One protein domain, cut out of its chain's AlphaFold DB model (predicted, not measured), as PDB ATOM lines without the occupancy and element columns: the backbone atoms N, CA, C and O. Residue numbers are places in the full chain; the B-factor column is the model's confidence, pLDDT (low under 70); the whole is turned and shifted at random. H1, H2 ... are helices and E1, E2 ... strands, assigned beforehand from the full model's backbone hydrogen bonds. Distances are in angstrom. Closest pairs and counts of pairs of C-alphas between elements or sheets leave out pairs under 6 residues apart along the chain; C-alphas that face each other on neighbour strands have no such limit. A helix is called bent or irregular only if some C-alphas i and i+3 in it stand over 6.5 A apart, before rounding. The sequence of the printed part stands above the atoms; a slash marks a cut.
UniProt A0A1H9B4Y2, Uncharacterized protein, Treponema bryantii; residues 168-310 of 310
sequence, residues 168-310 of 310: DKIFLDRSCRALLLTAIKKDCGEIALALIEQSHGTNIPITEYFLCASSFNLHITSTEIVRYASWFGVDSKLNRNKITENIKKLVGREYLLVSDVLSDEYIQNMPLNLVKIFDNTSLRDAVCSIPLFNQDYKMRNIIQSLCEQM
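Overview. This is residues 168 to 310 of the 310 residues of an uncharacterized protein of Treponema bryantii (UniProt A0A1H9B4Y2). Two clusters of three helices each make the two halves of this domain: H1, H2 and H3 in one, H4, H5 and H7 in the other, with H3 coming close to H4 between them. A two-stranded antiparallel hairpin, E1 and E2, lies beside H1 and H3, and the short H6 lies near the E2 end of that hairpin. The printed part has 143 residues, with seven named helices and two named strands in the order H1 H2 H3 H4 H5 H6 E1 E2 H7; the class is mostly helix. The whole is compact, with a radius of gyration of the C-alphas of 15.3 A, and spans 52 by 36 by 27 A.

Along the chain. Find C-alpha 169 at (-28.954, 9.652, -20.025); from there H1 runs 24.2 A to residue 185. H2 follows at residues 189 to 198, 14.3 A, and H3 at 206 to 216, 15.4 A. Look next at H4, residues 222 to 232, 14.4 A, which is irregular: C-alphas 227 and 230 are 7.7 A apart. H5 takes residues 240 to 251, 16.3 A, and H6 residues 264 to 268. E1 begins with C-alpha 272 at (-43.720, 28.531, -32.202) and runs to 276; E2 is residues 287 to 291. H7, residues 297 to 307, runs 15.3 A and ends with C-alpha 307 at (-19.853, 36.516, -23.906).

Arrangement. H1 and H2 form a helical hairpin at a shallow tilt of 20 degrees, opposite ways; they touch, closest at the C-alphas of Leu 180 and Ala 192, 5.7 A. H1 touches H3 with residues 177 to 184 alone, closest at C-alphas 184 and 212, 6.5 A. H2 touches H3, closest at C-alphas 189 and 216, 5.5 A. H3 and H4 are close but not clearly touching, closest at C-alphas 206 and 228, 6.8 A. H4 touches H7, closest at C-alphas 232 and 300, 5.2 A, and H5, about perpendicular at 90 degrees, closest at C-alphas 222 and 240, 5.3 A. H5 touches H7, closest at C-alphas 243 and 306, 5.6 A. In the hairpin of E1 and E2, N 273 and O 290 are 2.8 A apart, within hydrogen-bond range. H1 and E1 are near each other, and C-alphas 207 of H3 and 291 of E2 are 7.4 A apart. H6 touches no helix; its C-alpha 267 is 6.9 A from C-alpha 291. Every O i to N i+4 pair is within hydrogen-bond range in H1, H2, H3, H5, H6 and H7, and 4 of 7 in H4.

Size, cuts and confidence. The two C-alphas farthest apart, those of Ser 282 and Met 310, are 52.0 A apart. The printed part has no cut, and residue 310 is the chain's last. The link from H5 to H6, residues 252 to 263, is long. Mean pLDDT of the printed part is 89.8; residues 200 to 202, 236 and 309 to 310 are under 70.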
ATOM      1  N   ASP A 168     -28.945   7.222 -15.912       91.38
ATOM      2  CA  ASP A 168     -29.102   6.932 -17.330       91.38
ATOM      3  C   ASP A 168     -29.488   8.193 -18.119       91.38
ATOM      4  O   ASP A 168     -30.385   8.952 -17.739       91.38
ATOM      5  N   LYS A 169     -28.797   8.428 -19.237       90.44
ATOM      6  CA  LYS A 169     -28.954   9.652 -20.025       90.44
ATOM      7  C   LYS A 169     -30.327   9.739 -20.694       90.44
ATOM      8  O   LYS A 169     -30.876  10.835 -20.764       90.44
ATOM      9  N   ILE A 170     -30.878   8.625 -21.178       90.75
ATOM     10  CA  ILE A 170     -32.182   8.602 -21.852       90.75
ATOM     11  C   ILE A 170     -33.261   8.992 -20.846       90.75
ATOM     12  O   ILE A 170     -34.026   9.926 -21.099       90.75
ATOM     13  N   PHE A 171     -33.265   8.359 -19.672       93.31
ATOM     14  CA  PHE A 171     -34.209   8.702 -18.611       93.31
ATOM     15  C   PHE A 171     -34.064  10.161 -18.159       93.31
ATOM     16  O   PHE A 171     -35.064  10.877 -18.031       93.31
ATOM     17  N   LEU A 172     -32.832  10.639 -17.943       92.69
ATOM     18  CA  LEU A 172     -32.583  12.015 -17.509       92.69
ATOM     19  C   LEU A 172     -33.033  13.055 -18.546       92.69
ATOM     20  O   LEU A 172     -33.609  14.070 -18.146       92.69
ATOM     21  N   ASP A 173     -32.799  12.817 -19.837       89.88
ATOM     22  CA  ASP A 173     -33.177  13.739 -20.914       89.88
ATOM     23  C   ASP A 173     -34.711  13.803 -21.068       89.88
ATOM     24  O   ASP A 173     -35.290  14.895 -21.083       89.88
ATOM     25  N   ARG A 174     -35.386  12.643 -21.111       91.62
ATOM     26  CA  ARG A 174     -36.849  12.544 -21.275       91.62
ATOM     27  C   ARG A 174     -37.602  13.136 -20.076       91.62
ATOM     28  O   ARG A 174     -38.420  14.047 -20.235       91.62
ATOM     29  N   SER A 175     -37.218  12.742 -18.859       94.75
ATOM     30  CA  SER A 175     -37.829  13.274 -17.631       94.75
ATOM     31  C   SER A 175     -37.565  14.760 -17.408       94.75
ATOM     32  O   SER A 175     -38.417  15.440 -16.839       94.75
ATOM     33  N   CYS A 176     -36.447  15.309 -17.896       93.75
ATOM     34  CA  CYS A 176     -36.186  16.744 -17.810       93.75
ATOM     35  C   CYS A 176     -37.221  17.555 -18.603       93.75
ATOM     36  O   CYS A 176     -37.833  18.474 -18.054       93.75
ATOM     37  N   ARG A 177     -37.473  17.184 -19.868       91.44
ATOM     38  CA  ARG A 177     -38.478  17.857 -20.704       91.44
ATOM     39  C   ARG A 177     -39.871  17.755 -20.090       91.44
ATOM     40  O   ARG A 177     -40.534  18.780 -19.922       91.44
ATOM     41  N   ALA A 178     -40.292  16.543 -19.726       94.12
ATOM     42  CA  ALA A 178     -41.617  16.302 -19.164       94.12
ATOM     43  C   ALA A 178     -41.856  17.132 -17.894       94.12
ATOM     44  O   ALA A 178     -42.911  17.752 -17.751       94.12
ATOM     45  N   LEU A 179     -40.870  17.206 -16.992       95.50
ATOM     46  CA  LEU A 179     -40.970  17.984 -15.756       95.50
ATOM     47  C   LEU A 179     -41.023  19.498 -16.008       95.50
ATOM     48  O   LEU A 179     -41.857  20.164 -15.398       95.50
ATOM     49  N   LEU A 180     -40.201  20.050 -16.912       93.62
ATOM     50  CA  LEU A 180     -40.251  21.484 -17.248       93.62
ATOM     51  C   LEU A 180     -41.598  21.877 -17.858       93.62
ATOM     52  O   LEU A 180     -42.223  22.847 -17.435       93.62
ATOM     53  N   LEU A 181     -42.071  21.102 -18.831       92.44
ATOM     54  CA  LEU A 181     -43.346  21.374 -19.489       92.44
ATOM     55  C   LEU A 181     -44.531  21.144 -18.543       92.44
ATOM     56  O   LEU A 181     -45.520  21.874 -18.618       92.44
ATOM     57  N   THR A 182     -44.420  20.200 -17.605       93.75
ATOM     58  CA  THR A 182     -45.398  20.041 -16.519       93.75
ATOM     59  C   THR A 182     -45.381  21.240 -15.578       93.75
ATOM     60  O   THR A 182     -46.453  21.732 -15.233       93.75
ATOM     61  N   ALA A 183     -44.203  21.754 -15.206       94.00
ATOM     62  CA  ALA A 183     -44.074  22.952 -14.380       94.00
ATOM     63  C   ALA A 183     -44.813  24.130 -15.017       94.00
ATOM     64  O   ALA A 183     -45.651  24.740 -14.359       94.00
ATOM     65  N   ILE A 184     -44.585  24.377 -16.311       91.88
ATOM     66  CA  ILE A 184     -45.280  25.417 -17.083       91.88
ATOM     67  C   ILE A 184     -46.790  25.157 -17.122       91.88
ATOM     68  O   ILE A 184     -47.573  26.036 -16.775       91.88
ATOM     69  N   LYS A 185     -47.220  23.944 -17.498       90.31
ATOM     70  CA  LYS A 185     -48.646  23.583 -17.600       90.31
ATOM     71  C   LYS A 185     -49.394  23.760 -16.277       90.31
ATOM     72  O   LYS A 185     -50.565  24.124 -16.293       90.31
ATOM     73  N   LYS A 186     -48.754  23.427 -15.156       92.00
ATOM     74  CA  LYS A 186     -49.345  23.476 -13.812       92.00
ATOM     75  C   LYS A 186     -49.050  24.788 -13.076       92.00
ATOM     76  O   LYS A 186     -49.404  24.883 -11.906       92.00
ATOM     77  N   ASP A 187     -48.406  25.753 -13.736       91.81
ATOM     78  CA  ASP A 187     -47.970  27.035 -13.161       91.81
ATOM     79  C   ASP A 187     -47.217  26.866 -11.824       91.81
ATOM     80  O   ASP A 187     -47.501  27.513 -10.818       91.81
ATOM     81  N   CYS A 188     -46.273  25.917 -11.783       93.56
ATOM     82  CA  CYS A 188     -45.589  25.508 -10.556       93.56
ATOM     83  C   CYS A 188     -44.064  25.600 -10.701       93.56
ATOM     84  O   CYS A 188     -43.378  24.620 -11.004       93.56
ATOM     85  N   GLY A 189     -43.527  26.796 -10.440       92.62
ATOM     86  CA  GLY A 189     -42.091  27.085 -10.532       92.62
ATOM     87  C   GLY A 189     -41.205  26.276  -9.575       92.62
ATOM     88  O   GLY A 189     -40.037  26.055  -9.883       92.62
ATOM     89  N   GLU A 190     -41.753  25.765  -8.465       93.19
ATOM     90  CA  GLU A 190     -41.039  24.888  -7.518       93.19
ATOM     91  C   GLU A 190     -40.464  23.640  -8.207       93.19
ATOM     92  O   GLU A 190     -39.335  23.242  -7.931       93.19
ATOM     93  N   ILE A 191     -41.208  23.053  -9.151       92.44
ATOM     94  CA  ILE A 191     -40.773  21.872  -9.915       92.44
ATOM     95  C   ILE A 191     -39.578  22.228 -10.800       92.44
ATOM     96  O   ILE A 191     -38.598  21.486 -10.860       92.44
ATOM     97  N   ALA A 192     -39.665  23.368 -11.493       91.44
ATOM     98  CA  ALA A 192     -38.607  23.840 -12.376       91.44
ATOM     99  C   ALA A 192     -37.323  24.125 -11.585       91.44
ATOM    100  O   ALA A 192     -36.247  23.707 -12.006       91.44
ATOM    101  N   LEU A 193     -37.443  24.769 -10.419       90.06
ATOM    102  CA  LEU A 193     -36.325  25.029  -9.511       90.06
ATOM    103  C   LEU A 193     -35.675  23.730  -9.024       90.06
ATOM    104  O   LEU A 193     -34.479  23.543  -9.242       90.06
ATOM    105  N   ALA A 194     -36.460  22.801  -8.469       91.06
ATOM    106  CA  ALA A 194     -35.951  21.521  -7.972       91.06
ATOM    107  C   ALA A 194     -35.223  20.720  -9.069       91.06
ATOM    108  O   ALA A 194     -34.167  20.128  -8.837       91.06
ATOM    109  N   LEU A 195     -35.756  20.734 -10.294       90.81
ATOM    110  CA  LEU A 195     -35.120  20.094 -11.438       90.81
ATOM    111  C   LEU A 195     -33.798  20.768 -11.820       90.81
ATOM    112  O   LEU A 195     -32.820  20.068 -12.084       90.81
ATOM    113  N   ILE A 196     -33.758  22.102 -11.888       86.19
ATOM    114  CA  ILE A 196     -32.548  22.856 -12.252       86.19
ATOM    115  C   ILE A 196     -31.443  22.625 -11.219       86.19
ATOM    116  O   ILE A 196     -30.299  22.388 -11.612       86.19
ATOM    117  N   GLU A 197     -31.791  22.618  -9.931       85.88
ATOM    118  CA  GLU A 197     -30.873  22.311  -8.832       85.88
ATOM    119  C   GLU A 197     -30.304  20.894  -8.960       85.88
ATOM    120  O   GLU A 197     -29.091  20.720  -8.923       85.88
ATOM    121  N   GLN A 198     -31.144  19.885  -9.222       86.19
ATOM    122  CA  GLN A 198     -30.692  18.500  -9.403       86.19
ATOM    123  C   GLN A 198     -29.822  18.302 -10.661       86.19
ATOM    124  O   GLN A 198     -29.030  17.362 -10.750       86.19
ATOM    125  N   SER A 199     -29.967  19.173 -11.656       77.75
ATOM    126  CA  SER A 199     -29.380  19.025 -12.989       77.75
ATOM    127  C   SER A 199     -27.927  19.505 -13.084       77.75
ATOM    128  O   SER A 199     -27.542  19.996 -14.139       77.75
ATOM    129  N   HIS A 200     -27.121  19.410 -12.013       63.75
ATOM    130  CA  HIS A 200     -25.722  19.878 -11.897       63.75
ATOM    131  C   HIS A 200     -24.793  19.482 -13.081       63.75
ATOM    132  O   HIS A 200     -23.926  18.622 -12.952       63.75
ATOM    133  N   GLY A 201     -24.937  20.130 -14.241       55.69
ATOM    134  CA  GLY A 201     -24.206  19.827 -15.476       55.69
ATOM    135  C   GLY A 201     -24.922  18.918 -16.487       55.69
ATOM    136  O   GLY A 201     -24.330  18.628 -17.524       55.69
ATOM    137  N   THR A 202     -26.165  18.484 -16.249       65.69
ATOM    138  CA  THR A 202     -26.944  17.732 -17.250       65.69
ATOM    139  C   THR A 202     -27.550  18.659 -18.309       65.69
ATOM    140  O   THR A 202     -27.723  19.867 -18.105       65.69
ATOM    141  N   ASN A 203     -27.841  18.088 -19.480       72.50
ATOM    142  CA  ASN A 203     -28.331  18.831 -20.631       72.50
ATOM    143  C   ASN A 203     -29.832  19.108 -20.480       72.50
ATOM    144  O   ASN A 203     -30.671  18.300 -20.864       72.50
ATOM    145  N   ILE A 204     -30.172  20.253 -19.894       86.62
ATOM    146  CA  ILE A 204     -31.547  20.742 -19.912       86.62
ATOM    147  C   ILE A 204     -31.832  21.287 -21.324       86.62
ATOM    148  O   ILE A 204     -31.037  22.087 -21.825       86.62
ATOM    149  N   PRO A 205     -32.940  20.900 -21.980       88.56
ATOM    150  CA  PRO A 205     -33.319  21.467 -23.269       88.56
ATOM    151  C   PRO A 205     -33.425  22.997 -23.207       88.56
ATOM    152  O   PRO A 205     -34.148  23.557 -22.383       88.56
ATOM    153  N   ILE A 206     -32.668  23.678 -24.072       89.06
ATOM    154  CA  ILE A 206     -32.479  25.134 -24.024       89.06
ATOM    155  C   ILE A 206     -33.796  25.909 -24.118       89.06
ATOM    156  O   ILE A 206     -34.022  26.848 -23.355       89.06
ATOM    157  N   THR A 207     -34.672  25.522 -25.043       89.81
ATOM    158  CA  THR A 207     -35.920  26.238 -25.309       89.81
ATOM    159  C   THR A 207     -36.861  26.140 -24.114       89.81
ATOM    160  O   THR A 207     -37.396  27.147 -23.658       89.81
ATOM    161  N   GLU A 208     -37.005  24.942 -23.557       90.69
ATOM    162  CA  GLU A 208     -37.800  24.669 -22.367       90.69
ATOM    163  C   GLU A 208     -37.205  25.353 -21.125       90.69
ATOM    164  O   GLU A 208     -37.955  25.888 -20.309       90.69
ATOM    165  N   TYR A 209     -35.872  25.417 -21.003       92.12
ATOM    166  CA  TYR A 209     -35.207  26.163 -19.933       92.12
ATOM    167  C   TYR A 209     -35.563  27.654 -19.972       92.12
ATOM    168  O   TYR A 209     -36.024  28.190 -18.966       92.12
ATOM    169  N   PHE A 210     -35.387  28.327 -21.116       92.62
ATOM    170  CA  PHE A 210     -35.699  29.758 -21.231       92.62
ATOM    171  C   PHE A 210     -37.198  30.040 -21.096       92.62
ATOM    172  O   PHE A 210     -37.574  31.056 -20.511       92.62
ATOM    173  N   LEU A 211     -38.057  29.122 -21.549       92.50
ATOM    174  CA  LEU A 211     -39.498  29.219 -21.331       92.50
ATOM    175  C   LEU A 211     -39.850  29.158 -19.839       92.50
ATOM    176  O   LEU A 211     -40.598  30.009 -19.356       92.50
ATOM    177  N   CYS A 212     -39.278  28.213 -19.088       92.44
ATOM    178  CA  CYS A 212     -39.426  28.158 -17.632       92.44
ATOM    179  C   CYS A 212     -38.845  29.404 -16.954       92.44
ATOM    180  O   CYS A 212     -39.478  29.964 -16.061       92.44
ATOM    181  N   ALA A 213     -37.670  29.866 -17.393       93.31
ATOM    182  CA  ALA A 213     -37.029  31.051 -16.836       93.31
ATOM    183  C   ALA A 213     -37.885  32.305 -17.016       93.31
ATOM    184  O   ALA A 213     -38.013  33.099 -16.086       93.31
ATOM    185  N   SER A 214     -38.530  32.444 -18.174       93.81
ATOM    186  CA  SER A 214     -39.492  33.512 -18.417       93.81
ATOM    187  C   SER A 214     -40.770  33.346 -17.596       93.81
ATOM    188  O   SER A 214     -41.223  34.305 -16.982       93.81
ATOM    189  N   SER A 215     -41.327  32.133 -17.535       92.81
ATOM    190  CA  SER A 215     -42.602  31.867 -16.852       92.81
ATOM    191  C   SER A 215     -42.523  32.092 -15.341       92.81
ATOM    192  O   SER A 215     -43.471  32.592 -14.739       92.81
ATOM    193  N   PHE A 216     -41.384  31.760 -14.727       94.19
ATOM    194  CA  PHE A 216     -41.215  31.756 -13.271       94.19
ATOM    195  C   PHE A 216     -40.179  32.763 -12.759       94.19
ATOM    196  O   PHE A 216     -39.805  32.701 -11.591       94.19
ATOM    197  N   ASN A 217     -39.721  33.692 -13.605       93.00
ATOM    198  CA  ASN A 217     -38.667  34.663 -13.279       93.00
ATOM    199  C   ASN A 217     -37.408  34.002 -12.691       93.00
ATOM    200  O   ASN A 217     -36.859  34.458 -11.686       93.00
ATOM    201  N   LEU A 218     -36.957  32.907 -13.307       92.56
ATOM    202  CA  LEU A 218     -35.766  32.204 -12.836       92.56
ATOM    203  C   LEU A 218     -34.511  33.006 -13.181       92.56
ATOM    204  O   LEU A 218     -34.392  33.576 -14.267       92.56
ATOM    205  N   HIS A 219     -33.557  33.009 -12.254       94.00
ATOM    206  CA  HIS A 219     -32.272  33.664 -12.445       94.00
ATOM    207  C   HIS A 219     -31.436  32.918 -13.488       94.00
ATOM    208  O   HIS A 219     -31.148  31.731 -13.339       94.00
ATOM    209  N   ILE A 220     -30.995  33.642 -14.514       93.62
ATOM    210  CA  ILE A 220     -30.031  33.161 -15.501       93.62
ATOM    211  C   ILE A 220     -28.667  33.724 -15.104       93.62
ATOM    212  O   ILE A 220     -28.422  34.927 -15.218       93.62
ATOM    213  N   THR A 221     -27.779  32.868 -14.598       93.50
ATOM    214  CA  THR A 221     -26.439  33.283 -14.167       93.50
ATOM    215  C   THR A 221     -25.416  33.067 -15.280       93.50
ATOM    216  O   THR A 221     -25.703  32.486 -16.332       93.50
ATOM    217  N   SER A 222     -24.170  33.481 -15.043       93.19
ATOM    218  CA  SER A 222     -23.065  33.165 -15.951       93.19
ATOM    219  C   SER A 222     -22.863  31.657 -16.147       93.19
ATOM    220  O   SER A 222     -22.374  31.248 -17.197       93.19
ATOM    221  N   THR A 223     -23.283  30.811 -15.199       90.31
ATOM    222  CA  THR A 223     -23.239  29.349 -15.351       90.31
ATOM    223  C   THR A 223     -24.166  28.866 -16.463       90.31
ATOM    224  O   THR A 223     -23.743  28.070 -17.304       90.31
ATOM    225  N   GLU A 224     -25.406  29.351 -16.503       90.00
ATOM    226  CA  GLU A 224     -26.382  28.959 -17.521       90.00
ATOM    227  C   GLU A 224     -26.062  29.585 -18.876       90.00
ATOM    228  O   GLU A 224     -26.166  28.903 -19.894       90.00
ATOM    229  N   ILE A 225     -25.566  30.827 -18.905       91.94
ATOM    230  CA  ILE A 225     -25.085  31.443 -20.150       91.94
ATOM    231  C   ILE A 225     -23.968  30.598 -20.762       91.94
ATOM    232  O   ILE A 225     -24.061  30.235 -21.931       91.94
ATOM    233  N   VAL A 226     -22.953  30.214 -19.979       90.62
ATOM    234  CA  VAL A 226     -21.865  29.351 -20.472       90.62
ATOM    235  C   VAL A 226     -22.391  28.003 -20.960       90.62
ATOM    236  O   VAL A 226     -21.923  27.509 -21.983       90.62
ATOM    237  N   ARG A 227     -23.372  27.419 -20.260       88.38
ATOM    238  CA  ARG A 227     -23.980  26.133 -20.635       88.38
ATOM    239  C   ARG A 227     -24.629  26.185 -22.020       88.38
ATOM    240  O   ARG A 227     -24.503  25.227 -22.775       88.38
ATOM    241  N   TYR A 228     -25.310  27.281 -22.347       89.62
ATOM    242  CA  TYR A 228     -26.095  27.400 -23.579       89.62
ATOM    243  C   TYR A 228     -25.423  28.210 -24.691       89.62
ATOM    244  O   TYR A 228     -25.962  28.283 -25.791       89.62
ATOM    245  N   ALA A 229     -24.253  28.800 -24.446       90.06
ATOM    246  CA  ALA A 229     -23.597  29.728 -25.367       90.06
ATOM    247  C   ALA A 229     -23.384  29.162 -26.787       90.06
ATOM    248  O   ALA A 229     -23.586  29.872 -27.773       90.06
ATOM    249  N   SER A 230     -23.053  27.871 -26.907       89.81
ATOM    250  CA  SER A 230     -22.838  27.212 -28.204       89.81
ATOM    251  C   SER A 230     -24.090  27.196 -29.086       89.81
ATOM    252  O   SER A 230     -23.988  27.355 -30.301       89.81
ATOM    253  N   TRP A 231     -25.285  27.103 -28.492       89.25
ATOM    254  CA  TRP A 231     -26.561  27.193 -29.214       89.25
ATOM    255  C   TRP A 231     -26.815  28.582 -29.808       89.25
ATOM    256  O   TRP A 231     -27.608  28.723 -30.735       89.25
ATOM    257  N   PHE A 232     -26.114  29.597 -29.302       89.31
ATOM    258  CA  PHE A 232     -26.133  30.964 -29.813       89.31
ATOM    259  C   PHE A 232     -24.891  31.297 -30.658       89.31
ATOM    260  O   PHE A 232     -24.656  32.463 -30.972       89.31
ATOM    261  N   GLY A 233     -24.107  30.292 -31.065       88.31
ATOM    262  CA  GLY A 233     -22.956  30.464 -31.957       88.31
ATOM    263  C   GLY A 233     -21.702  31.026 -31.285       88.31
ATOM    264  O   GLY A 233     -20.853  31.588 -31.970       88.31
ATOM    265  N   VAL A 234     -21.583  30.905 -29.960       88.62
ATOM    266  CA  VAL A 234     -20.402  31.342 -29.204       88.62
ATOM    267  C   VAL A 234     -19.499  30.140 -28.913       88.62
ATOM    268  O   VAL A 234     -19.941  29.167 -28.301       88.62
ATOM    269  N   ASP A 235     -18.235  30.216 -29.338       77.31
ATOM    270  CA  ASP A 235     -17.258  29.130 -29.192       77.31
ATOM    271  C   ASP A 235     -16.453  29.200 -27.871       77.31
ATOM    272  O   ASP A 235     -16.390  30.204 -27.156       77.31
ATOM    273  N   SER A 236     -15.868  28.061 -27.527       67.31
ATOM    274  CA  SER A 236     -15.356  27.641 -26.231       67.31
ATOM    275  C   SER A 236     -14.082  28.364 -25.766       67.31
ATOM    276  O   SER A 236     -12.971  28.078 -26.201       67.31
ATOM    277  N   LYS A 237     -14.264  29.286 -24.806       76.94
ATOM    278  CA  LYS A 237     -13.383  29.640 -23.661       76.94
ATOM    279  C   LYS A 237     -13.997  30.836 -22.931       76.94
ATOM    280  O   LYS A 237     -13.496  31.960 -22.957       76.94
ATOM    281  N   LEU A 238     -15.141  30.589 -22.304       86.12
ATOM    282  CA  LEU A 238     -15.902  31.635 -21.635       86.12
ATOM    283  C   LEU A 238     -15.427  31.844 -20.201       86.12
ATOM    284  O   LEU A 238     -15.308  30.902 -19.418       86.12
ATOM    285  N   ASN A 239     -15.185  33.106 -19.851       89.50
ATOM    286  CA  ASN A 239     -14.850  33.505 -18.494       89.50
ATOM    287  C   ASN A 239     -16.135  33.885 -17.744       89.50
ATOM    288  O   ASN A 239     -16.716  34.942 -17.996       89.50
ATOM    289  N   ARG A 240     -16.561  33.036 -16.800       92.12
ATOM    290  CA  ARG A 240     -17.781  33.260 -16.003       92.12
ATOM    291  C   ARG A 240     -17.763  34.589 -15.251       92.12
ATOM    292  O   ARG A 240     -18.792  35.251 -15.207       92.12
ATOM    293  N   ASN A 241     -16.610  35.011 -14.726       94.06
ATOM    294  CA  ASN A 241     -16.495  36.279 -13.999       94.06
ATOM    295  C   ASN A 241     -16.744  37.468 -14.930       94.06
ATOM    296  O   ASN A 241     -17.486  38.377 -14.573       94.06
ATOM    297  N   LYS A 242     -16.197  37.420 -16.152       92.88
ATOM    298  CA  LYS A 242     -16.425  38.462 -17.161       92.88
ATOM    299  C   LYS A 242     -17.893  38.526 -17.584       92.88
ATOM    300  O   LYS A 242     -18.451  39.613 -17.673       92.88
ATOM    301  N   ILE A 243     -18.534  37.373 -17.779       95.19
ATOM    302  CA  ILE A 243     -19.972  37.316 -18.067       95.19
ATOM    303  C   ILE A 243     -20.761  37.934 -16.906       95.19
ATOM    304  O   ILE A 243     -21.611  38.784 -17.143       95.19
ATOM    305  N   THR A 244     -20.451  37.586 -15.653       96.38
ATOM    306  CA  THR A 244     -21.095  38.192 -14.476       96.38
ATOM    307  C   THR A 244     -20.903  39.714 -14.433       96.38
ATOM    308  O   THR A 244     -21.852  40.440 -14.138       96.38
ATOM    309  N   GLU A 245     -19.713  40.231 -14.756       95.94
ATOM    310  CA  GLU A 245     -19.473  41.678 -14.883       95.94
ATOM    311  C   GLU A 245     -20.318  42.313 -15.993       95.94
ATOM    312  O   GLU A 245     -20.871  43.396 -15.799       95.94
ATOM    313  N   ASN A 246     -20.439  41.652 -17.145       95.38
ATOM    314  CA  ASN A 246     -21.246  42.133 -18.263       95.38
ATOM    315  C   ASN A 246     -22.743  42.149 -17.910       95.38
ATOM    316  O   ASN A 246     -23.416  43.137 -18.196       95.38
ATOM    317  N   ILE A 247     -23.248  41.133 -17.197       96.56
ATOM    318  CA  ILE A 247     -24.617  41.138 -16.652       96.56
ATOM    319  C   ILE A 247     -24.793  42.318 -15.684       96.56
ATOM    320  O   ILE A 247     -25.737  43.093 -15.832       96.56
ATOM    321  N   LYS A 248     -23.860  42.526 -14.743       96.94
ATOM    322  CA  LYS A 248     -23.911  43.665 -13.805       96.94
ATOM    323  C   LYS A 248     -23.964  45.010 -14.520       96.94
ATOM    324  O   LYS A 248     -24.708  45.884 -14.088       96.94
ATOM    325  N   LYS A 249     -23.200  45.184 -15.601       95.94
ATOM    326  CA  LYS A 249     -23.235  46.409 -16.417       95.94
ATOM    327  C   LYS A 249     -24.579  46.604 -17.118       95.94
ATOM    328  O   LYS A 249     -25.017  47.741 -17.241       95.94
ATOM    329  N   LEU A 250     -25.210  45.519 -17.568       94.56
ATOM    330  CA  LEU A 250     -26.477  45.567 -18.295       94.56
ATOM    331  C   LEU A 250     -27.675  45.844 -17.376       94.56
ATOM    332  O   LEU A 250     -28.509  46.679 -17.706       94.56
ATOM    333  N   VAL A 251     -27.764  45.149 -16.235       96.38
ATOM    334  CA  VAL A 251     -28.976  45.136 -15.385       96.38
ATOM    335  C   VAL A 251     -28.739  45.505 -13.914       96.38
ATOM    336  O   VAL A 251     -29.677  45.512 -13.122       96.38
ATOM    337  N   GLY A 252     -27.502  45.803 -13.506       96.50
ATOM    338  CA  GLY A 252     -27.174  46.223 -12.134       96.50
ATOM    339  C   GLY A 252     -27.102  45.098 -11.091       96.50
ATOM    340  O   GLY A 252     -26.985  45.375  -9.900       96.50
ATOM    341  N   ARG A 253     -27.160  43.829 -11.511       96.69
ATOM    342  CA  ARG A 253     -27.164  42.632 -10.644       96.69
ATOM    343  C   ARG A 253     -26.383  41.474 -11.273       96.69
ATOM    344  O   ARG A 253     -25.958  41.571 -12.414       96.69
ATOM    345  N   GLU A 254     -26.156  40.387 -10.530       96.75
ATOM    346  CA  GLU A 254     -25.309  39.257 -10.980       96.75
ATOM    347  C   GLU A 254     -26.028  38.228 -11.871       96.75
ATOM    348  O   GLU A 254     -25.414  37.255 -12.310       96.75
ATOM    349  N   TYR A 255     -27.321  38.422 -12.120       96.06
ATOM    350  CA  TYR A 255     -28.166  37.509 -12.884       96.06
ATOM    351  C   TYR A 255     -29.081  38.270 -13.840       96.06
ATOM    352  O   TYR A 255     -29.472  39.412 -13.585       96.06
ATOM    353  N   LEU A 256     -29.451  37.602 -14.925       95.56
ATOM    354  CA  LEU A 256     -30.416  38.079 -15.901       95.56
ATOM    355  C   LEU A 256     -31.786  37.442 -15.623       95.56
ATOM    356  O   LEU A 256     -31.867  36.266 -15.265       95.56
ATOM    357  N   LEU A 257     -32.855  38.206 -15.805       95.81
ATOM    358  CA  LEU A 257     -34.204  37.686 -16.009       95.81
ATOM    359  C   LEU A 257     -34.530  37.776 -17.500       95.81
ATOM    360  O   LEU A 257     -34.116  38.722 -18.166       95.81
ATOM    361  N   VAL A 258     -35.319  36.842 -18.036       94.75
ATOM    362  CA  VAL A 258     -35.748  36.931 -19.448       94.75
ATOM    363  C   VAL A 258     -36.474  38.255 -19.722       94.75
ATOM    364  O   VAL A 258     -36.278  38.857 -20.774       94.75
ATOM    365  N   SER A 259     -37.233  38.755 -18.744       94.44
ATOM    366  CA  SER A 259     -37.945  40.035 -18.813       94.44
ATOM    367  C   SER A 259     -37.040  41.270 -18.902       94.44
ATOM    368  O   SER A 259     -37.511  42.326 -19.317       94.44
ATOM    369  N   ASP A 260     -35.746  41.159 -18.577       94.50
ATOM    370  CA  ASP A 260     -34.785  42.256 -18.769       94.50
ATOM    371  C   ASP A 260     -34.473  42.504 -20.247       94.50
ATOM    372  O   ASP A 260     -33.999  43.576 -20.622       94.50
ATOM    373  N   VAL A 261     -34.679  41.485 -21.082       92.75
ATOM    374  CA  VAL A 261     -34.172  41.439 -22.456       92.75
ATOM    375  C   VAL A 261     -35.262  41.214 -23.492       92.75
ATOM    376  O   VAL A 261     -35.144  41.697 -24.618       92.75
ATOM    377  N   LEU A 262     -36.342  40.533 -23.110       93.81
ATOM    378  CA  LEU A 262     -37.521  40.301 -23.930       93.81
ATOM    379  C   LEU A 262     -38.779  40.676 -23.144       93.81
ATOM    380  O   LEU A 262     -38.957  40.237 -22.013       93.81
ATOM    381  N   SER A 263     -39.686  41.437 -23.757       91.94
ATOM    382  CA  SER A 263     -41.013  41.671 -23.181       91.94
ATOM    383  C   SER A 263     -41.927  40.460 -23.381       91.94
ATOM    384  O   SER A 263     -41.787  39.726 -24.361       91.94
ATOM    385  N   ASP A 264     -42.927  40.304 -22.512       88.88
ATOM    386  CA  ASP A 264     -43.950  39.257 -22.651       88.88
ATOM    387  C   ASP A 264     -44.658  39.334 -24.017       88.88
ATOM    388  O   ASP A 264     -44.861  38.315 -24.674       88.88
ATOM    389  N   GLU A 265     -44.969  40.548 -24.489       91.50
ATOM    390  CA  GLU A 265     -45.551  40.783 -25.817       91.50
ATOM    391  C   GLU A 265     -44.630  40.287 -26.940       91.50
ATOM    392  O   GLU A 265     -45.095  39.705 -27.918       91.50
ATOM    393  N   TYR A 266     -43.314  40.473 -26.804       93.12
ATOM    394  CA  TYR A 266     -42.370  39.959 -27.788       93.12
ATOM    395  C   TYR A 266     -42.372  38.427 -27.804       93.12
ATOM    396  O   TYR A 266     -42.468  37.838 -28.877       93.12
ATOM    397  N   ILE A 267     -42.329  37.788 -26.629       91.44
ATOM    398  CA  ILE A 267     -42.308  36.321 -26.507       91.44
ATOM    399  C   ILE A 267     -43.583  35.699 -27.090       91.44
ATOM    400  O   ILE A 267     -43.512  34.692 -27.792       91.44
ATOM    401  N   GLN A 268     -44.743  36.322 -26.867       88.38
ATOM    402  CA  GLN A 268     -46.026  35.865 -27.417       88.38
ATOM    403  C   GLN A 268     -46.079  35.883 -28.951       88.38
ATOM    404  O   GLN A 268     -46.843  35.120 -29.539       88.38
ATOM    405  N   ASN A 269     -45.266  36.721 -29.595       90.75
ATOM    406  CA  ASN A 269     -45.196  36.849 -31.050       90.75
ATOM    407  C   ASN A 269     -44.023  36.071 -31.675       90.75
ATOM    408  O   ASN A 269     -43.789  36.169 -32.882       90.75
ATOM    409  N   MET A 270     -43.268  35.305 -30.881       92.00
ATOM    410  CA  MET A 270     -42.172  34.487 -31.397       92.00
ATOM    411  C   MET A 270     -42.690  33.309 -32.236       92.00
ATOM    412  O   MET A 270     -43.764  32.770 -31.956       92.00
ATOM    413  N   PRO A 271     -41.906  32.838 -33.225       90.44
ATOM    414  CA  PRO A 271     -42.189  31.582 -33.904       90.44
ATOM    415  C   PRO A 271     -42.335  30.437 -32.900       90.44
ATOM    416  O   PRO A 271     -41.491  30.253 -32.015       90.44
ATOM    417  N   LEU A 272     -43.409  29.666 -33.059       91.06
ATOM    418  CA  LEU A 272     -43.720  28.531 -32.202       91.06
ATOM    419  C   LEU A 272     -43.271  27.224 -32.853       91.06
ATOM    420  O   LEU A 272     -43.391  27.047 -34.066       91.06
ATOM    421  N   ASN A 273     -42.824  26.286 -32.028       87.88
ATOM    422  CA  ASN A 273     -42.570  24.910 -32.418       87.88
ATOM    423  C   ASN A 273     -43.497  23.970 -31.655       87.88
ATOM    424  O   ASN A 273     -43.599  24.058 -30.432       87.88
ATOM    425  N   LEU A 274     -44.141  23.058 -32.375       89.50
ATOM    426  CA  LEU A 274     -44.957  22.021 -31.762       89.50
ATOM    427  C   LEU A 274     -44.039  20.920 -31.225       89.50
ATOM    428  O   LEU A 274     -43.325  20.271 -31.989       89.50
ATOM    429  N   VAL A 275     -44.066  20.701 -29.917       89.06
ATOM    430  CA  VAL A 275     -43.270  19.676 -29.240       89.06
ATOM    431  C   VAL A 275     -44.173  18.681 -28.525       89.06
ATOM    432  O   VAL A 275     -45.241  19.032 -28.021       89.06
ATOM    433  N   LYS A 276     -43.733  17.424 -28.474       90.06
ATOM    434  CA  LYS A 276     -44.336  16.413 -27.603       90.06
ATOM    435  C   LYS A 276     -43.908  16.671 -26.165       90.06
ATOM    436  O   LYS A 276     -42.739  16.972 -25.919       90.06
ATOM    437  N   ILE A 277     -44.852  16.555 -25.235       89.25
ATOM    438  CA  ILE A 277     -44.578  16.723 -23.805       89.25
ATOM    439  C   ILE A 277     -43.991  15.436 -23.216       89.25
ATOM    440  O   ILE A 277     -43.064  15.508 -22.411       89.25
ATOM    441  N   PHE A 278     -44.520  14.288 -23.643       93.25
ATOM    442  CA  PHE A 278     -44.215  12.966 -23.099       93.25
ATOM    443  C   PHE A 278     -43.794  11.998 -24.202       93.25
ATOM    444  O   PHE A 278     -44.233  12.133 -25.350       93.25
ATOM    445  N   ASP A 279     -42.982  11.011 -23.835       90.19
ATOM    446  CA  ASP A 279     -42.599   9.915 -24.731       90.19
ATOM    447  C   ASP A 279     -43.574   8.734 -24.656       90.19
ATOM    448  O   ASP A 279     -43.630   7.924 -25.582       90.19
ATOM    449  N   ASN A 280     -44.404   8.672 -23.611       92.12
ATOM    450  CA  ASN A 280     -45.507   7.727 -23.504       92.12
ATOM    451  C   ASN A 280     -46.417   7.774 -24.748       92.12
ATOM    452  O   ASN A 280     -47.113   8.761 -25.015       92.12
ATOM    453  N   THR A 281     -46.452   6.665 -25.488       88.38
ATOM    454  CA  THR A 281     -47.176   6.517 -26.761       88.38
ATOM    455  C   THR A 281     -48.682   6.733 -26.627       88.38
ATOM    456  O   THR A 281     -49.326   7.239 -27.550       88.38
ATOM    457  N   SER A 282     -49.248   6.438 -25.460       88.69
ATOM    458  CA  SER A 282     -50.662   6.673 -25.161       88.69
ATOM    459  C   SER A 282     -51.013   8.148 -24.920       88.69
ATOM    460  O   SER A 282     -52.185   8.535 -24.953       88.69
ATOM    461  N   LEU A 283     -49.995   8.991 -24.731       89.75
ATOM    462  CA  LEU A 283     -50.087  10.441 -24.590       89.75
ATOM    463  C   LEU A 283     -49.577  11.163 -25.842       89.75
ATOM    464  O   LEU A 283     -49.211  12.331 -25.768       89.75
ATOM    465  N   ARG A 284     -49.584  10.517 -27.016       84.31
ATOM    466  CA  ARG A 284     -49.102  11.111 -28.281       84.31
ATOM    467  C   ARG A 284     -49.718  12.474 -28.635       84.31
ATOM    468  O   ARG A 284     -49.084  13.260 -29.333       84.31
ATOM    469  N   ASP A 285     -50.938  12.731 -28.165       84.50
ATOM    470  CA  ASP A 285     -51.687  13.966 -28.414       84.50
ATOM    471  C   ASP A 285     -51.384  15.051 -27.357       84.50
ATOM    472  O   ASP A 285     -51.826  16.193 -27.486       84.50
ATOM    473  N   ALA A 286     -50.602  14.723 -26.320       87.81
ATOM    474  CA  ALA A 286     -50.067  15.672 -25.350       87.81
ATOM    475  C   ALA A 286     -48.897  16.445 -25.977       87.81
ATOM    476  O   ALA A 286     -47.716  16.180 -25.738       87.81
ATOM    477  N   VAL A 287     -49.256  17.411 -26.816       89.12
ATOM    478  CA  VAL A 287     -48.336  18.325 -27.495       89.12
ATOM    479  C   VAL A 287     -48.538  19.759 -27.012       89.12
ATOM    480  O   VAL A 287     -49.633  20.145 -26.598       89.12
ATOM    481  N   CYS A 288     -47.485  20.571 -27.079       87.38
ATOM    482  CA  CYS A 288     -47.542  21.998 -26.784       87.38
ATOM    483  C   CYS A 288     -46.727  22.810 -27.795       87.38
ATOM    484  O   CYS A 288     -45.751  22.323 -28.357       87.38
ATOM    485  N   SER A 289     -47.137  24.052 -28.046       89.44
ATOM    486  CA  SER A 289     -46.467  24.940 -29.002       89.44
ATOM    487  C   SER A 289     -45.567  25.927 -28.270       89.44
ATOM    488  O   SER A 289     -46.076  26.913 -27.764       89.44
ATOM    489  N   ILE A 290     -44.256  25.701 -28.201       90.50
ATOM    490  CA  ILE A 290     -43.325  26.536 -27.419       90.50
ATOM    491  C   ILE A 290     -42.584  27.568 -28.288       90.50
ATOM    492  O   ILE A 290     -42.270  27.261 -29.439       90.50
ATOM    493  N   PRO A 291     -42.268  28.774 -27.775       92.56
ATOM    494  CA  PRO A 291     -41.508  29.777 -28.520       92.56
ATOM    495  C   PRO A 291     -40.047  29.349 -28.696       92.56
ATOM    496  O   PRO A 291     -39.420  28.848 -27.764       92.56
ATOM    497  N   LEU A 292     -39.481  29.565 -29.883       89.75
ATOM    498  CA  LEU A 292     -38.126  29.128 -30.241       89.75
ATOM    499  C   LEU A 292     -37.026  30.100 -29.773       89.75
ATOM    500  O   LEU A 292     -36.448  30.840 -30.569       89.75
ATOM    501  N   PHE A 293     -36.686  30.072 -28.481       90.12
ATOM    502  CA  PHE A 293     -35.640  30.933 -27.898       90.12
ATOM    503  C   PHE A 293     -34.257  30.789 -28.549       90.12
ATOM    504  O   PHE A 293     -33.555  31.781 -28.726       90.12
ATOM    505  N   ASN A 294     -33.856  29.579 -28.940       84.62
ATOM    506  CA  ASN A 294     -32.547  29.326 -29.555       84.62
ATOM    507  C   ASN A 294     -32.423  29.844 -31.002       84.62
ATOM    508  O   ASN A 294     -31.318  29.951 -31.536       84.62
ATOM    509  N   GLN A 295     -33.545  30.167 -31.647       87.12
ATOM    510  CA  GLN A 295     -33.577  30.734 -32.996       87.12
ATOM    511  C   GLN A 295     -33.854  32.242 -32.992       87.12
ATOM    512  O   GLN A 295     -33.778  32.878 -34.042       87.12
ATOM    513  N   ASP A 296     -34.135  32.822 -31.826       90.75
ATOM    514  CA  ASP A 296     -34.429  34.241 -31.698       90.75
ATOM    515  C   ASP A 296     -33.174  35.110 -31.823       90.75
ATOM    516  O   ASP A 296     -32.154  34.891 -31.162       90.75
ATOM    517  N   TYR A 297     -33.257  36.133 -32.674       91.25
ATOM    518  CA  TYR A 297     -32.123  37.010 -32.954       91.25
ATOM    519  C   TYR A 297     -31.795  37.940 -31.780       91.25
ATOM    520  O   TYR A 297     -30.619  38.241 -31.573       91.25
ATOM    521  N   LYS A 298     -32.788  38.390 -30.993       92.19
ATOM    522  CA  LYS A 298     -32.531  39.257 -29.831       92.19
ATOM    523  C   LYS A 298     -31.813  38.474 -28.746       92.19
ATOM    524  O   LYS A 298     -30.770  38.925 -28.278       92.19
ATOM    525  N   MET A 299     -32.310  37.282 -28.416       91.50
ATOM    526  CA  MET A 299     -31.647  36.372 -27.482       91.50
ATOM    527  C   MET A 299     -30.224  36.067 -27.923       91.50
ATOM    528  O   MET A 299     -29.299  36.197 -27.123       91.50
ATOM    529  N   ARG A 300     -30.026  35.732 -29.203       92.38
ATOM    530  CA  ARG A 300     -28.691  35.486 -29.753       92.38
ATOM    531  C   ARG A 300     -27.757  36.678 -29.552       92.38
ATOM    532  O   ARG A 300     -26.681  36.495 -28.993       92.38
ATOM    533  N   ASN A 301     -28.169  37.878 -29.959       92.69
ATOM    534  CA  ASN A 301     -27.341  39.082 -29.857       92.69
ATOM    535  C   ASN A 301     -26.986  39.412 -28.403       92.69
ATOM    536  O   ASN A 301     -25.851  39.775 -28.102       92.69
ATOM    537  N   ILE A 302     -27.942  39.251 -27.489       92.88
ATOM    538  CA  ILE A 302     -27.727  39.492 -26.062       92.88
ATOM    539  C   ILE A 302     -26.725  38.491 -25.495       92.88
ATOM    540  O   ILE A 302     -25.735  38.905 -24.899       92.88
ATOM    541  N   ILE A 303     -26.922  37.191 -25.720       92.44
ATOM    542  CA  ILE A 303     -25.996  36.169 -25.222       92.44
ATOM    543  C   ILE A 303     -24.589  36.361 -25.804       92.44
ATOM    544  O   ILE A 303     -23.614  36.275 -25.057       92.44
ATOM    545  N   GLN A 304     -24.475  36.681 -27.096       92.31
ATOM    546  CA  GLN A 304     -23.196  36.997 -27.735       92.31
ATOM    547  C   GLN A 304     -22.517  38.200 -27.068       92.31
ATOM    548  O   GLN A 304     -21.390  38.060 -26.601       92.31
ATOM    549  N   SER A 305     -23.226  39.322 -26.899       92.25
ATOM    550  CA  SER A 305     -22.693  40.527 -26.239       92.25
ATOM    551  C   SER A 305     -22.228  40.279 -24.798       92.25
ATOM    552  O   SER A 305     -21.214  40.819 -24.360       92.25
ATOM    553  N   LEU A 306     -22.922  39.409 -24.054       93.19
ATOM    554  CA  LEU A 306     -22.522  39.025 -22.698       93.19
ATOM    555  C   LEU A 306     -21.248  38.171 -22.688       93.19
ATOM    556  O   LEU A 306     -20.488  38.230 -21.718       93.19
ATOM    557  N   CYS A 307     -21.012  37.394 -23.747       90.88
ATOM    558  CA  CYS A 307     -19.853  36.516 -23.906       90.88
ATOM    559  C   CYS A 307     -18.636  37.194 -24.555       90.88
ATOM    560  O   CYS A 307     -17.533  36.652 -24.466       90.88
ATOM    561  N   GLU A 308     -18.812  38.347 -25.203       84.06
ATOM    562  CA  GLU A 308     -17.731  39.084 -25.852       84.06
ATOM    563  C   GLU A 308     -16.644  39.511 -24.850       84.06
ATOM    564  O   GLU A 308     -16.894  40.075 -23.777       84.06
ATOM    565  N   GLN A 309     -15.396  39.220 -25.219       63.38
ATOM    566  CA  GLN A 309     -14.212  39.664 -24.496       63.38
ATOM    567  C   GLN A 309     -13.920  41.114 -24.899       63.38
ATOM    568  O   GLN A 309     -13.248  41.351 -25.898       63.38
ATOM    569  N   MET A 310     -14.439  42.085 -24.143       48.97
ATOM    570  CA  MET A 310     -13.818  43.419 -24.104       48.97
ATOM    571  C   MET A 310     -12.519  43.377 -23.308       48.97
ATOM    572  O   MET A 310     -12.580  42.888 -22.147       48.97
TER     573      MET A 310